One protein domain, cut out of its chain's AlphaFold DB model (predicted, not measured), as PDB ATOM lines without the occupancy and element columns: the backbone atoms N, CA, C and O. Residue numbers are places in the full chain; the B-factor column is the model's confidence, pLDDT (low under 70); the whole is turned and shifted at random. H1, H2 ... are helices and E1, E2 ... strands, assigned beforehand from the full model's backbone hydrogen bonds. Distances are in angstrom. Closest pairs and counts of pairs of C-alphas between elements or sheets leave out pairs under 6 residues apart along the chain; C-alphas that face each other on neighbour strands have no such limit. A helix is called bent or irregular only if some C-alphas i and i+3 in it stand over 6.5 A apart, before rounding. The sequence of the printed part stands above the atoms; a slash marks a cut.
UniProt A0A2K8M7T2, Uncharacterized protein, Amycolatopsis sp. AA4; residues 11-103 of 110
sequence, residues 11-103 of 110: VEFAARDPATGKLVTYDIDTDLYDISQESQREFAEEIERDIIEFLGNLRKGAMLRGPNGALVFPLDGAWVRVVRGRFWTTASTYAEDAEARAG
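What this domain is: This is residues 11 to 103 of the 110 residues of an uncharacterized protein of Amycolatopsis sp. AA4 (UniProt A0A2K8M7T2). A strongly twisted sheet of three strands, E3, E4 and E5, has the short helix H2 over it, while the long helix H1 passes by its E3 edge with residues 49 to 58 and reaches well beyond it. The hairpin of E1 and E2 runs beside H1, and together they make the long direction of the model. The printed part has 93 residues, with five named strands and two named helices in the order E1, E2, H1, E3, E4, E5, H2. Both sheets, E3 - E4 - E5 and E1 - E2, are antiparallel, and the class is mixed, helices and strands. The whole is compact, with a radius of gyration of the C-alphas of 14.2 A, but elongated in outline, spanning 44 by 27 by 27 A.

Where its parts are: In the larger sheet, E3 is residues 71 to 75, E4 residues 78 to 84, 19.6 A long, and E5 residues 89 to 94, 16.8 A long. H2 is residues 97 to 100, ending at C-alpha 100 at (31.675, -28.082, -29.941). H1, residues 38 to 60, is 33.8 A long and begins at C-alpha 38 at (63.583, -30.685, -15.472); it is irregular, with C-alphas 39 and 42 7.4 A apart. E1, residues 11 to 16, begins at C-alpha 11 at (49.723, -43.058, -28.528), and E2 is residues 23 to 29, 18.8 A long.

How they stand to each other: E3, E4 and E5 form a meander, each strand the antiparallel neighbour of the one before. In the hairpin of E3 and E4, N 71 and O 82 are 2.8 A apart, within hydrogen-bond range; in that of E4 and E5, N 81 and O 92 are 2.8 A apart, also within range. Residues 64 to 65 pair antiparallel with residues 71 to 72 of E3. H2 is on this sheet at a height of 7.6 A, only just over E4, on which 3 of its 4 C-alphas fall; the closest C-alphas of the two are those of Arg 81 and Ala 100, 5.7 A apart. H1 only grazes the sheet; its closest C-alpha pair with E3 is Glu 53 and Leu 75, 6.7 A. In H1, 16 of 19 O i to N i+4 pairs are within hydrogen-bond range; H2 is too short for such a pair. In the hairpin of E1 and E2, N 15 and O 24 are 2.9 A apart, within range. The closest C-alphas of E2 and H1, Ile 28 and Ile 47, are 7.7 A apart. E1 and E5 are apart, as are H1 and H2.

The domain as a whole: The C-alphas farthest apart, those of Ala 19 and Glu 38, are 45.9 A apart. The printed part has no cut, and no link is long. The mean pLDDT of the printed part is 78.5; residues 11 to 33, residue 35 and residues 85 to 87 are under 70.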
ATOM      1  N   VAL A  11      50.781 -42.087 -28.787       51.16
ATOM      2  CA  VAL A  11      49.723 -43.058 -28.528       51.16
ATOM      3  C   VAL A  11      48.561 -42.705 -29.447       51.16
ATOM      4  O   VAL A  11      47.899 -41.689 -29.250       51.16
ATOM      5  N   GLU A  12      48.327 -43.536 -30.468       56.62
ATOM      6  CA  GLU A  12      47.132 -43.442 -31.313       56.62
ATOM      7  C   GLU A  12      46.000 -44.234 -30.646       56.62
ATOM      8  O   GLU A  12      46.052 -45.465 -30.533       56.62
ATOM      9  N   PHE A  13      44.947 -43.540 -30.217       59.69
ATOM     10  CA  PHE A  13      43.722 -44.190 -29.764       59.69
ATOM     11  C   PHE A  13      42.785 -44.398 -30.942       59.69
ATOM     12  O   PHE A  13      42.122 -43.468 -31.397       59.69
ATOM     13  N   ALA A  14      42.712 -45.636 -31.419       59.31
ATOM     14  CA  ALA A  14      41.816 -46.045 -32.487       59.31
ATOM     15  C   ALA A  14      40.512 -46.630 -31.918       59.31
ATOM     16  O   ALA A  14      40.494 -47.747 -31.401       59.31
ATOM     17  N   ALA A  15      39.401 -45.904 -32.057       59.03
ATOM     18  CA  ALA A  15      38.066 -46.416 -31.759       59.03
ATOM     19  C   ALA A  15      37.330 -46.748 -33.059       59.03
ATOM     20  O   ALA A  15      37.243 -45.928 -33.979       59.03
ATOM     21  N   ARG A  16      36.800 -47.970 -33.151       62.53
ATOM     22  CA  ARG A  16      36.065 -48.442 -34.326       62.53
ATOM     23  C   ARG A  16      34.581 -48.458 -34.004       62.53
ATOM     24  O   ARG A  16      34.149 -49.207 -33.138       62.53
ATOM     25  N   ASP A  17      33.809 -47.650 -34.719       58.38
ATOM     26  CA  ASP A  17      32.353 -47.644 -34.605       58.38
ATOM     27  C   ASP A  17      31.813 -49.028 -35.022       58.38
ATOM     28  O   ASP A  17      32.006 -49.424 -36.176       58.38
ATOM     29  N   PRO A  18      31.150 -49.786 -34.131       55.81
ATOM     30  CA  PRO A  18      30.658 -51.121 -34.458       55.81
ATOM     31  C   PRO A  18      29.474 -51.100 -35.437       55.81
ATOM     32  O   PRO A  18      29.249 -52.090 -36.129       55.81
ATOM     33  N   ALA A  19      28.730 -49.991 -35.531       60.78
ATOM     34  CA  ALA A  19      27.585 -49.856 -36.428       60.78
ATOM     35  C   ALA A  19      28.008 -49.467 -37.851       60.78
ATOM     36  O   ALA A  19      27.422 -49.942 -38.822       60.78
ATOM     37  N   THR A  20      29.018 -48.603 -37.992       63.66
ATOM     38  CA  THR A  20      29.449 -48.095 -39.312       63.66
ATOM     39  C   THR A  20      30.798 -48.635 -39.782       63.66
ATOM     40  O   THR A  20      31.169 -48.441 -40.939       63.66
ATOM     41  N   GLY A  21      31.562 -49.280 -38.899       64.69
ATOM     42  CA  GLY A  21      32.922 -49.752 -39.157       64.69
ATOM     43  C   GLY A  21      33.966 -48.639 -39.285       64.69
ATOM     44  O   GLY A  21      35.128 -48.940 -39.569       64.69
ATOM     45  N   LYS A  22      33.581 -47.367 -39.105       62.50
ATOM     46  CA  LYS A  22      34.475 -46.213 -39.260       62.50
ATOM     47  C   LYS A  22      35.470 -46.134 -38.109       62.50
ATOM     48  O   LYS A  22      35.104 -46.291 -36.947       62.50
ATOM     49  N   LEU A  23      36.723 -45.863 -38.462       63.34
ATOM     50  CA  LEU A  23      37.805 -45.624 -37.520       63.34
ATOM     51  C   LEU A  23      37.845 -44.143 -37.148       63.34
ATOM     52  O   LEU A  23      37.841 -43.286 -38.033       63.34
ATOM     53  N   VAL A  24      37.907 -43.858 -35.855       62.28
ATOM     54  CA  VAL A  24      38.282 -42.550 -35.321       62.28
ATOM     55  C   VAL A  24      39.610 -42.730 -34.617       62.28
ATOM     56  O   VAL A  24      39.749 -43.656 -33.821       62.28
ATOM     57  N   THR A  25      40.573 -41.871 -34.930       63.66
ATOM     58  CA  THR A  25      41.852 -41.833 -34.226       63.66
ATOM     59  C   THR A  25      42.008 -40.486 -33.541       63.66
ATOM     60  O   THR A  25      41.600 -39.457 -34.087       63.66
ATOM     61  N   TYR A  26      42.577 -40.507 -32.345       65.62
ATOM     62  CA  TYR A  26      43.079 -39.323 -31.667       65.62
ATOM     63  C   TYR A  26      44.528 -39.589 -31.290       65.62
ATOM     64  O   TYR A  26      44.824 -40.618 -30.678       65.62
ATOM     65  N   ASP A  27      45.395 -38.677 -31.708       65.81
ATOM     66  CA  ASP A  27      46.832 -38.774 -31.522       65.81
ATOM     67  C   ASP A  27      47.216 -37.863 -30.357       65.81
ATOM     68  O   ASP A  27      46.897 -36.671 -30.370       65.81
ATOM     69  N   ILE A  28      47.866 -38.437 -29.347       67.12
ATOM     70  CA  ILE A  28      48.552 -37.676 -28.302       67.12
ATOM     71  C   ILE A  28      50.043 -37.778 -28.608       67.12
ATOM     72  O   ILE A  28      50.629 -38.864 -28.520       67.12
ATOM     73  N   ASP A  29      50.636 -36.654 -29.007       66.62
ATOM     74  CA  ASP A  29      52.066 -36.549 -29.279       66.62
ATOM     75  C   ASP A  29      52.833 -36.587 -27.952       66.62
ATOM     76  O   ASP A  29      52.756 -35.659 -27.148       66.62
ATOM     77  N   THR A  30      53.564 -37.676 -27.704       64.69
ATOM     78  CA  THR A  30      54.329 -37.860 -26.454       64.69
ATOM     79  C   THR A  30      55.836 -37.675 -26.634       64.69
ATOM     80  O   THR A  30      56.599 -37.863 -25.690       64.69
ATOM     81  N   ASP A  31      56.277 -37.302 -27.837       63.97
ATOM     82  CA  ASP A  31      57.685 -37.219 -28.243       63.97
ATOM     83  C   ASP A  31      58.177 -35.802 -28.549       63.97
ATOM     84  O   ASP A  31      59.353 -35.610 -28.862       63.97
ATOM     85  N   LEU A  32      57.303 -34.803 -28.424       65.56
ATOM     86  CA  LEU A  32      57.649 -33.401 -28.661       65.56
ATOM     87  C   LEU A  32      58.588 -32.826 -27.587       65.56
ATOM     88  O   LEU A  32      59.257 -31.823 -27.845       65.56
ATOM     89  N   TYR A  33      58.666 -33.462 -26.413       68.38
ATOM     90  CA  TYR A  33      59.405 -32.963 -25.255       68.38
ATOM     91  C   TYR A  33      60.368 -34.016 -24.693       68.38
ATOM     92  O   TYR A  33      60.018 -35.179 -24.486       68.38
ATOM     93  N   ASP A  34      61.594 -33.591 -24.397       71.50
ATOM     94  CA  ASP A  34      62.583 -34.373 -23.664       71.50
ATOM     95  C   ASP A  34      62.289 -34.284 -22.161       71.50
ATOM     96  O   ASP A  34      62.834 -33.453 -21.433       71.50
ATOM     97  N   ILE A  35      61.425 -35.183 -21.692       69.62
ATOM     98  CA  ILE A  35      60.980 -35.264 -20.292       69.62
ATOM     99  C   ILE A  35      62.101 -35.599 -19.292       69.62
ATOM    100  O   ILE A  35      61.869 -35.595 -18.081       69.62
ATOM    101  N   SER A  36      63.319 -35.902 -19.762       72.19
ATOM    102  CA  SER A  36      64.488 -36.012 -18.883       72.19
ATOM    103  C   SER A  36      64.997 -34.643 -18.413       72.19
ATOM    104  O   SER A  36      65.692 -34.562 -17.397       72.19
ATOM    105  N   GLN A  37      64.618 -33.563 -19.105       77.44
ATOM    106  CA  GLN A  37      64.938 -32.194 -18.727       77.44
ATOM    107  C   GLN A  37      63.928 -31.674 -17.704       77.44
ATOM    108  O   GLN A  37      62.723 -31.653 -17.943       77.44
ATOM    109  N   GLU A  38      64.423 -31.195 -16.563       79.06
ATOM    110  CA  GLU A  38      63.583 -30.685 -15.472       79.06
ATOM    111  C   GLU A  38      62.672 -29.533 -15.919       79.06
ATOM    112  O   GLU A  38      61.511 -29.477 -15.524       79.06
ATOM    113  N   SER A  39      63.156 -28.682 -16.828       77.50
ATOM    114  CA  SER A  39      62.389 -27.581 -17.420       77.50
ATOM    115  C   SER A  39      61.230 -28.029 -18.314       77.50
ATOM    116  O   SER A  39      60.459 -27.187 -18.750       77.50
ATOM    117  N   GLN A  40      61.138 -29.318 -18.646       75.69
ATOM    118  CA  GLN A  40      60.080 -29.891 -19.480       75.69
ATOM    119  C   GLN A  40      59.220 -30.903 -18.708       75.69
ATOM    120  O   GLN A  40      58.352 -31.554 -19.287       75.69
ATOM    121  N   ARG A  41      59.434 -31.035 -17.390       77.38
ATOM    122  CA  ARG A  41      58.681 -31.954 -16.526       77.38
ATOM    123  C   ARG A  41      57.190 -31.611 -16.474       77.38
ATOM    124  O   ARG A  41      56.377 -32.523 -16.422       77.38
ATOM    125  N   GLU A  42      56.839 -30.329 -16.527       79.12
ATOM    126  CA  GLU A  42      55.439 -29.886 -16.541       79.12
ATOM    127  C   GLU A  42      54.662 -30.445 -17.743       79.12
ATOM    128  O   GLU A  42      53.540 -30.914 -17.569       79.12
ATOM    129  N   PHE A  43      55.296 -30.546 -18.918       78.81
ATOM    130  CA  PHE A  43      54.689 -31.153 -20.107       78.81
ATOM    131  C   PHE A  43      54.434 -32.650 -19.931       78.81
ATOM    132  O   PHE A  43      53.449 -33.173 -20.443       78.81
ATOM    133  N   ALA A  44      55.294 -33.355 -19.187       76.31
ATOM    134  CA  ALA A  44      55.075 -34.768 -18.889       76.31
ATOM    135  C   ALA A  44      53.807 -34.962 -18.043       76.31
ATOM    136  O   ALA A  44      53.028 -35.880 -18.294       76.31
ATOM    137  N   GLU A  45      53.580 -34.076 -17.071       79.44
ATOM    138  CA  GLU A  45      52.372 -34.098 -16.249       79.44
ATOM    139  C   GLU A  45      51.125 -33.676 -17.040       79.44
ATOM    140  O   GLU A  45      50.052 -34.228 -16.812       79.44
ATOM    141  N   GLU A  46      51.246 -32.724 -17.971       79.62
ATOM    142  CA  GLU A  46      50.165 -32.350 -18.898       79.62
ATOM    143  C   GLU A  46      49.770 -33.523 -19.798       79.62
ATOM    144  O   GLU A  46      48.602 -33.903 -19.819       79.62
ATOM    145  N   ILE A  47      50.744 -34.172 -20.444       77.19
ATOM    146  CA  ILE A  47      50.512 -35.360 -21.277       77.19
ATOM    147  C   ILE A  47      49.854 -36.482 -20.458       77.19
ATOM    148  O   ILE A  47      48.917 -37.130 -20.930       77.19
ATOM    149  N   GLU A  48      50.318 -36.728 -19.227       81.56
ATOM    150  CA  GLU A  48      49.715 -37.736 -18.350       81.56
ATOM    151  C   GLU A  48      48.255 -37.395 -18.012       81.56
ATOM    152  O   GLU A  48      47.383 -38.265 -18.116       81.56
ATOM    153  N   ARG A  49      47.972 -36.138 -17.642       82.19
ATOM    154  CA  ARG A  49      46.606 -35.670 -17.359       82.19
ATOM    155  C   ARG A  49      45.700 -35.837 -18.574       82.19
ATOM    156  O   ARG A  49      44.623 -36.416 -18.430       82.19
ATOM    157  N   ASP A  50      46.161 -35.439 -19.755       79.00
ATOM    158  CA  ASP A  50      45.407 -35.556 -21.004       79.00
ATOM    159  C   ASP A  50      45.061 -37.017 -21.323       79.00
ATOM    160  O   ASP A  50      43.911 -37.333 -21.641       79.00
ATOM    161  N   ILE A  51      46.016 -37.944 -21.164       79.00
ATOM    162  CA  ILE A  51      45.781 -39.386 -21.349       79.00
ATOM    163  C   ILE A  51      44.735 -39.904 -20.349       79.00
ATOM    164  O   ILE A  51      43.818 -40.644 -20.730       79.00
ATOM    165  N   ILE A  52      44.857 -39.545 -19.067       84.62
ATOM    166  CA  ILE A  52      43.940 -40.000 -18.012       84.62
ATOM    167  C   ILE A  52      42.527 -39.457 -18.245       84.62
ATOM    168  O   ILE A  52      41.557 -40.216 -18.132       84.62
ATOM    169  N   GLU A  53      42.390 -38.175 -18.579       85.62
ATOM    170  CA  GLU A  53      41.096 -37.559 -18.873       85.62
ATOM    171  C   GLU A  53      40.465 -38.171 -20.116       85.62
ATOM    172  O   GLU A  53      39.306 -38.591 -20.065       85.62
ATOM    173  N   PHE A  54      41.234 -38.332 -21.194       82.56
ATOM    174  CA  PHE A  54      40.777 -38.966 -22.425       82.56
ATOM    175  C   PHE A  54      40.226 -40.379 -22.173       82.56
ATOM    176  O   PHE A  54      39.076 -40.680 -22.510       82.56
ATOM    177  N   LEU A  55      40.997 -41.241 -21.500       83.31
ATOM    178  CA  LEU A  55      40.559 -42.596 -21.144       83.31
ATOM    179  C   LEU A  55      39.364 -42.582 -20.185       83.31
ATOM    180  O   LEU A  55      38.444 -43.401 -20.296       83.31
ATOM    181  N   GLY A  56      39.353 -41.637 -19.247       87.06
ATOM    182  CA  GLY A  56      38.243 -41.404 -18.335       87.06
ATOM    183  C   GLY A  56      36.952 -41.065 -19.076       87.06
ATOM    184  O   GLY A  56      35.897 -41.608 -18.738       87.06
ATOM    185  N   ASN A  57      37.035 -40.220 -20.100       86.94
ATOM    186  CA  ASN A  57      35.917 -39.822 -20.946       86.94
ATOM    187  C   ASN A  57      35.419 -40.970 -21.814       86.94
ATOM    188  O   ASN A  57      34.205 -41.168 -21.898       86.94
ATOM    189  N   LEU A  58      36.325 -41.770 -22.386       83.62
ATOM    190  CA  LEU A  58      35.953 -42.971 -23.132       83.62
ATOM    191  C   LEU A  58      35.162 -43.936 -22.241       83.62
ATOM    192  O   LEU A  58      34.042 -44.319 -22.569       83.62
ATOM    193  N   ARG A  59      35.690 -44.246 -21.048       83.81
ATOM    194  CA  ARG A  59      35.029 -45.129 -20.073       83.81
ATOM    195  C   ARG A  59      33.653 -44.609 -19.641       83.81
ATOM    196  O   ARG A  59      32.752 -45.402 -19.389       83.81
ATOM    197  N   LYS A  60      33.494 -43.287 -19.518       88.75
ATOM    198  CA  LYS A  60      32.227 -42.635 -19.144       88.75
ATOM    199  C   LYS A  60      31.249 -42.494 -20.321       88.75
ATOM    200  O   LYS A  60      30.110 -42.099 -20.095       88.75
ATOM    201  N   GLY A  61      31.669 -42.785 -21.556       86.94
ATOM    202  CA  GLY A  61      30.873 -42.529 -22.760       86.94
ATOM    203  C   GLY A  61      30.676 -41.036 -23.051       86.94
ATOM    204  O   GLY A  61      29.657 -40.653 -23.618       86.94
ATOM    205  N   ALA A  62      31.623 -40.191 -22.631       89.88
ATOM    206  CA  ALA A  62      31.615 -38.742 -22.857       89.88
ATOM    207  C   ALA A  62      32.325 -38.332 -24.160       89.88
ATOM    208  O   ALA A  62      32.335 -37.157 -24.519       89.88
ATOM    209  N   MET A  63      32.920 -39.294 -24.869       89.00
ATOM    210  CA  MET A  63      33.535 -39.089 -26.175       89.00
ATOM    211  C   MET A  63      32.526 -39.271 -27.300       89.00
ATOM    212  O   MET A  63      31.756 -40.234 -27.312       89.00
ATOM    213  N   LEU A  64      32.563 -38.378 -28.281       89.62
ATOM    214  CA  LEU A  64      31.566 -38.298 -29.335       89.62
ATOM    215  C   LEU A  64      32.217 -38.254 -30.703       89.62
ATOM    216  O   LEU A  64      33.151 -37.496 -30.933       89.62
ATOM    217  N   ARG A  65      31.659 -39.006 -31.645       86.75
ATOM    218  CA  ARG A  65      32.034 -38.970 -33.052       86.75
ATOM    219  C   ARG A  65      31.000 -38.182 -33.840       86.75
ATOM    220  O   ARG A  65      29.822 -38.527 -33.821       86.75
ATOM    221  N   GLY A  66      31.461 -37.193 -34.591       87.06
ATOM    222  CA  GLY A  66      30.656 -36.386 -35.498       87.06
ATOM    223  C   GLY A  66      30.869 -36.703 -36.984       87.06
ATOM    224  O   GLY A  66      31.525 -37.689 -37.362       87.06
ATOM    225  N   PRO A  67      30.315 -35.858 -37.865       84.19
ATOM    226  CA  PRO A  67      30.551 -35.912 -39.304       84.19
ATOM    227  C   PRO A  67      32.035 -35.737 -39.652       84.19
ATOM    228  O   PRO A  67      32.800 -35.154 -38.890       84.19
ATOM    229  N   ASN A  68      32.447 -36.239 -40.821       77.56
ATOM    230  CA  ASN A  68      33.816 -36.093 -41.346       77.56
ATOM    231  C   ASN A  68      34.938 -36.584 -40.411       77.56
ATOM    232  O   ASN A  68      36.069 -36.127 -40.516       77.56
ATOM    233  N   GLY A  69      34.634 -37.515 -39.500       75.00
ATOM    234  CA  GLY A  69      35.623 -38.017 -38.542       75.00
ATOM    235  C   GLY A  69      35.931 -37.034 -37.413       75.00
ATOM    236  O   GLY A  69      36.967 -37.178 -36.773       75.00
ATOM    237  N   ALA A  70      35.056 -36.053 -37.168       86.62
ATOM    238  CA  ALA A  70      35.175 -35.182 -36.010       86.62
ATOM    239  C   ALA A  70      35.046 -35.984 -34.708       86.62
ATOM    240  O   ALA A  70      34.233 -36.910 -34.621       86.62
ATOM    241  N   LEU A  71      35.810 -35.594 -33.698       88.69
ATOM    242  CA  LEU A  71      35.766 -36.139 -32.352       88.69
ATOM    243  C   LEU A  71      35.542 -34.991 -31.366       88.69
ATOM    244  O   LEU A  71      36.205 -33.965 -31.473       88.69
ATOM    245  N   VAL A  72      34.597 -35.146 -30.442       91.44
ATOM    246  CA  VAL A  72      34.268 -34.151 -29.413       91.44
ATOM    247  C   VAL A  72      34.304 -34.803 -28.039       91.44
ATOM    248  O   VAL A  72      33.739 -35.881 -27.858       91.44
ATOM    249  N   PHE A  73      34.974 -34.172 -27.083       91.06
ATOM    250  CA  PHE A  73      35.085 -34.654 -25.706       91.06
ATOM    251  C   PHE A  73      35.430 -33.500 -24.756       91.06
ATOM    252  O   PHE A  73      35.983 -32.492 -25.206       91.06
ATOM    253  N   PRO A  74      35.104 -33.614 -23.459       92.50
ATOM    254  CA  PRO A  74      35.540 -32.632 -22.479       92.50
ATOM    255  C   PRO A  74      37.034 -32.810 -22.161       92.50
ATOM    256  O   PRO A  74      37.499 -33.940 -22.057       92.50
ATOM    257  N   LEU A  75      37.775 -31.724 -21.985       86.62
ATOM    258  CA  LEU A  75      39.176 -31.732 -21.548       86.62
ATOM    259  C   LEU A  75      39.429 -30.460 -20.737       86.62
ATOM    260  O   LEU A  75      39.058 -29.379 -21.197       86.62
ATOM    261  N   ASP A  76      39.993 -30.597 -19.537       86.00
ATOM    262  CA  ASP A  76      40.332 -29.478 -18.640       86.00
ATOM    263  C   ASP A  76      39.190 -28.447 -18.460       86.00
ATOM    264  O   ASP A  76      39.337 -27.235 -18.607       86.00
ATOM    265  N   GLY A  77      37.973 -28.947 -18.217       86.31
ATOM    266  CA  GLY A  77      36.785 -28.109 -17.998       86.31
ATOM    267  C   GLY A  77      36.208 -27.426 -19.247       86.31
ATOM    268  O   GLY A  77      35.188 -26.748 -19.133       86.31
ATOM    269  N   ALA A  78      36.795 -27.633 -20.425       91.69
ATOM    270  CA  ALA A  78      36.293 -27.155 -21.709       91.69
ATOM    271  C   ALA A  78      35.859 -28.319 -22.615       91.69
ATOM    272  O   ALA A  78      36.019 -29.491 -22.276       91.69
ATOM    273  N   TRP A  79      35.310 -28.001 -23.788       92.94
ATOM    274  CA  TRP A  79      34.969 -28.975 -24.823       92.94
ATOM    275  C   TRP A  79      35.907 -28.846 -26.012       92.94
ATOM    276  O   TRP A  79      35.990 -27.796 -26.648       92.94
ATOM    277  N   VAL A  80      36.592 -29.930 -26.354       90.88
ATOM    278  CA  VAL A  80      37.507 -29.978 -27.493       90.88
ATOM    279  C   VAL A  80      36.802 -30.632 -28.667       90.88
ATOM    280  O   VAL A  80      36.208 -31.700 -28.523       90.88
ATOM    281  N   ARG A  81      36.892 -30.014 -29.849       91.62
ATOM    282  CA  ARG A  81      36.577 -30.655 -31.127       91.62
ATOM    283  C   ARG A  81      37.846 -30.847 -31.935       91.62
ATOM    284  O   ARG A  81      38.500 -29.876 -32.312       91.62
ATOM    285  N   VAL A  82      38.113 -32.090 -32.293       87.75
ATOM    286  CA  VAL A  82      39.175 -32.483 -33.213       87.75
ATOM    287  C   VAL A  82      38.551 -32.842 -34.552       87.75
ATOM    288  O   VAL A  82      37.599 -33.616 -34.604       87.75
ATOM    289  N   VAL A  83      39.071 -32.296 -35.645       85.81
ATOM    290  CA  VAL A  83      38.649 -32.631 -37.007       85.81
ATOM    291  C   VAL A  83      39.852 -33.152 -37.774       85.81
ATOM    292  O   VAL A  83      40.811 -32.422 -38.025       85.81
ATOM    293  N   ARG A  84      39.796 -34.424 -38.180       74.25
ATOM    294  CA  ARG A  84      40.823 -35.024 -39.032       74.25
ATOM    295  C   ARG A  84      40.525 -34.710 -40.497       74.25
ATOM    296  O   ARG A  84      39.622 -35.282 -41.105       74.25
ATOM    297  N   GLY A  85      41.278 -33.779 -41.070       69.12
ATOM    298  CA  GLY A  85      41.290 -33.521 -42.505       69.12
ATOM    299  C   GLY A  85      42.126 -34.553 -43.268       69.12
ATOM    300  O   GLY A  85      42.778 -35.420 -42.694       69.12
ATOM    301  N   ARG A  86      42.146 -34.441 -44.602       68.25
ATOM    302  CA  ARG A  86      42.924 -35.344 -45.474       68.25
ATOM    303  C   ARG A  86      44.443 -35.236 -45.275       68.25
ATOM    304  O   ARG A  86      45.150 -36.201 -45.537       68.25
ATOM    305  N   PHE A  87      44.925 -34.066 -44.860       64.69
ATOM    306  CA  PHE A  87      46.355 -33.765 -44.716       64.69
ATOM    307  C   PHE A  87      46.725 -33.174 -43.351       64.69
ATOM    308  O   PHE A  87      47.892 -33.198 -42.990       64.69
ATOM    309  N   TRP A  88      45.749 -32.651 -42.606       71.19
ATOM    310  CA  TRP A  88      45.961 -31.940 -41.346       71.19
ATOM    311  C   TRP A  88      44.867 -32.305 -40.351       71.19
ATOM    312  O   TRP A  88      43.701 -32.406 -40.740       71.19
ATOM    313  N   THR A  89      45.239 -32.453 -39.084       75.19
ATOM    314  CA  THR A  89      44.307 -32.551 -37.957       75.19
ATOM    315  C   THR A  89      44.229 -31.185 -37.286       75.19
ATOM    316  O   THR A  89      45.261 -30.570 -37.026       75.19
ATOM    317  N   THR A  90      43.022 -30.691 -37.024       81.56
ATOM    318  CA  THR A  90      42.811 -29.440 -36.286       81.56
ATOM    319  C   THR A  90      42.063 -29.711 -34.992       81.56
ATOM    320  O   THR A  90      41.097 -30.470 -34.983       81.56
ATOM    321  N   ALA A  91      42.493 -29.070 -33.908       87.06
ATOM    322  CA  ALA A  91      41.784 -29.047 -32.635       87.06
ATOM    323  C   ALA A  91      41.251 -27.633 -32.367       87.06
ATOM    324  O   ALA A  91      41.856 -26.634 -32.761       87.06
ATOM    325  N   SER A  92      40.085 -27.533 -31.741       90.00
ATOM    326  CA  SER A  92      39.480 -26.267 -31.326       90.00
ATOM    327  C   SER A  92      38.780 -26.450 -29.987       90.00
ATOM    328  O   SER A  92      38.137 -27.476 -29.773       90.00
ATOM    329  N   THR A  93      38.889 -25.448 -29.119       93.12
ATOM    330  CA  THR A  93      38.328 -25.463 -27.765       93.12
ATOM    331  C   THR A  93      37.094 -24.570 -27.693       93.12
ATOM    332  O   THR A  93      37.079 -23.477 -28.260       93.12
ATOM    333  N   TYR A  94      36.070 -25.041 -26.991       94.44
ATOM    334  CA  TYR A  94      34.778 -24.391 -26.806       94.44
ATOM    335  C   TYR A  94      34.414 -24.388 -25.325       94.44
ATOM    336  O   TYR A  94      34.766 -25.317 -24.596       94.44
ATOM    337  N   ALA A  95      33.695 -23.358 -24.883       94.19
ATOM    338  CA  ALA A  95      33.188 -23.314 -23.515       94.19
ATOM    339  C   ALA A  95      32.039 -24.316 -23.328       94.19
ATOM    340  O   ALA A  95      31.962 -24.995 -22.308       94.19
ATOM    341  N   GLU A  96      31.180 -24.442 -24.343       94.44
ATOM    342  CA  GLU A  96      29.945 -25.212 -24.257       94.44
ATOM    343  C   GLU A  96      29.933 -26.422 -25.200       94.44
ATOM    344  O   GLU A  96      30.377 -26.375 -26.351       94.44
ATOM    345  N   ASP A  97      29.312 -27.505 -24.731       92.44
ATOM    346  CA  ASP A  97      29.122 -28.751 -25.480       92.44
ATOM    347  C   ASP A  97      28.403 -28.538 -26.821       92.44
ATOM    348  O   ASP A  97      28.793 -29.071 -27.863       92.44
ATOM    349  N   ALA A  98      27.348 -27.723 -26.802       93.50
ATOM    350  CA  ALA A  98      26.529 -27.452 -27.977       93.50
ATOM    351  C   ALA A  98      27.330 -26.754 -29.091       93.50
ATOM    352  O   ALA A  98      27.109 -27.023 -30.273       93.50
ATOM    353  N   GLU A  99      28.284 -25.896 -28.719       94.31
ATOM    354  CA  GLU A  99      29.161 -25.203 -29.664       94.31
ATOM    355  C   GLU A  99      30.167 -26.174 -30.284       94.31
ATOM    356  O   GLU A  99      30.339 -26.198 -31.508       94.31
ATOM    357  N   ALA A 100      30.765 -27.045 -29.464       92.25
ATOM    358  CA  ALA A 100      31.675 -28.082 -29.941       92.25
ATOM    359  C   ALA A 100      30.974 -29.055 -30.904       92.25
ATOM    360  O   ALA A 100      31.554 -29.466 -31.912       92.25
ATOM    361  N   ARG A 101      29.697 -29.372 -30.662       93.19
ATOM    362  CA  ARG A 101      28.872 -30.240 -31.523       93.19
ATOM    363  C   ARG A 101      28.213 -29.523 -32.703       93.19
ATOM    364  O   ARG A 101      27.411 -30.130 -33.414       93.19
ATOM    365  N   ALA A 102      28.527 -28.257 -32.969       89.06
ATOM    366  CA  ALA A 102      27.934 -27.565 -34.108       89.06
ATOM    367  C   ALA A 102      28.245 -28.293 -35.434       89.06
ATOM    368  O   ALA A 102      29.372 -28.745 -35.663       89.06
ATOM    369  N   GLY A 103      27.257 -28.375 -36.332       82.50
ATOM    370  CA  GLY A 103      27.455 -28.856 -37.706       82.50
ATOM    371  C   GLY A 103      27.058 -30.308 -37.998       82.50
ATOM    372  O   GLY A 103      27.385 -30.802 -39.075       82.50
TER     373      GLY A 103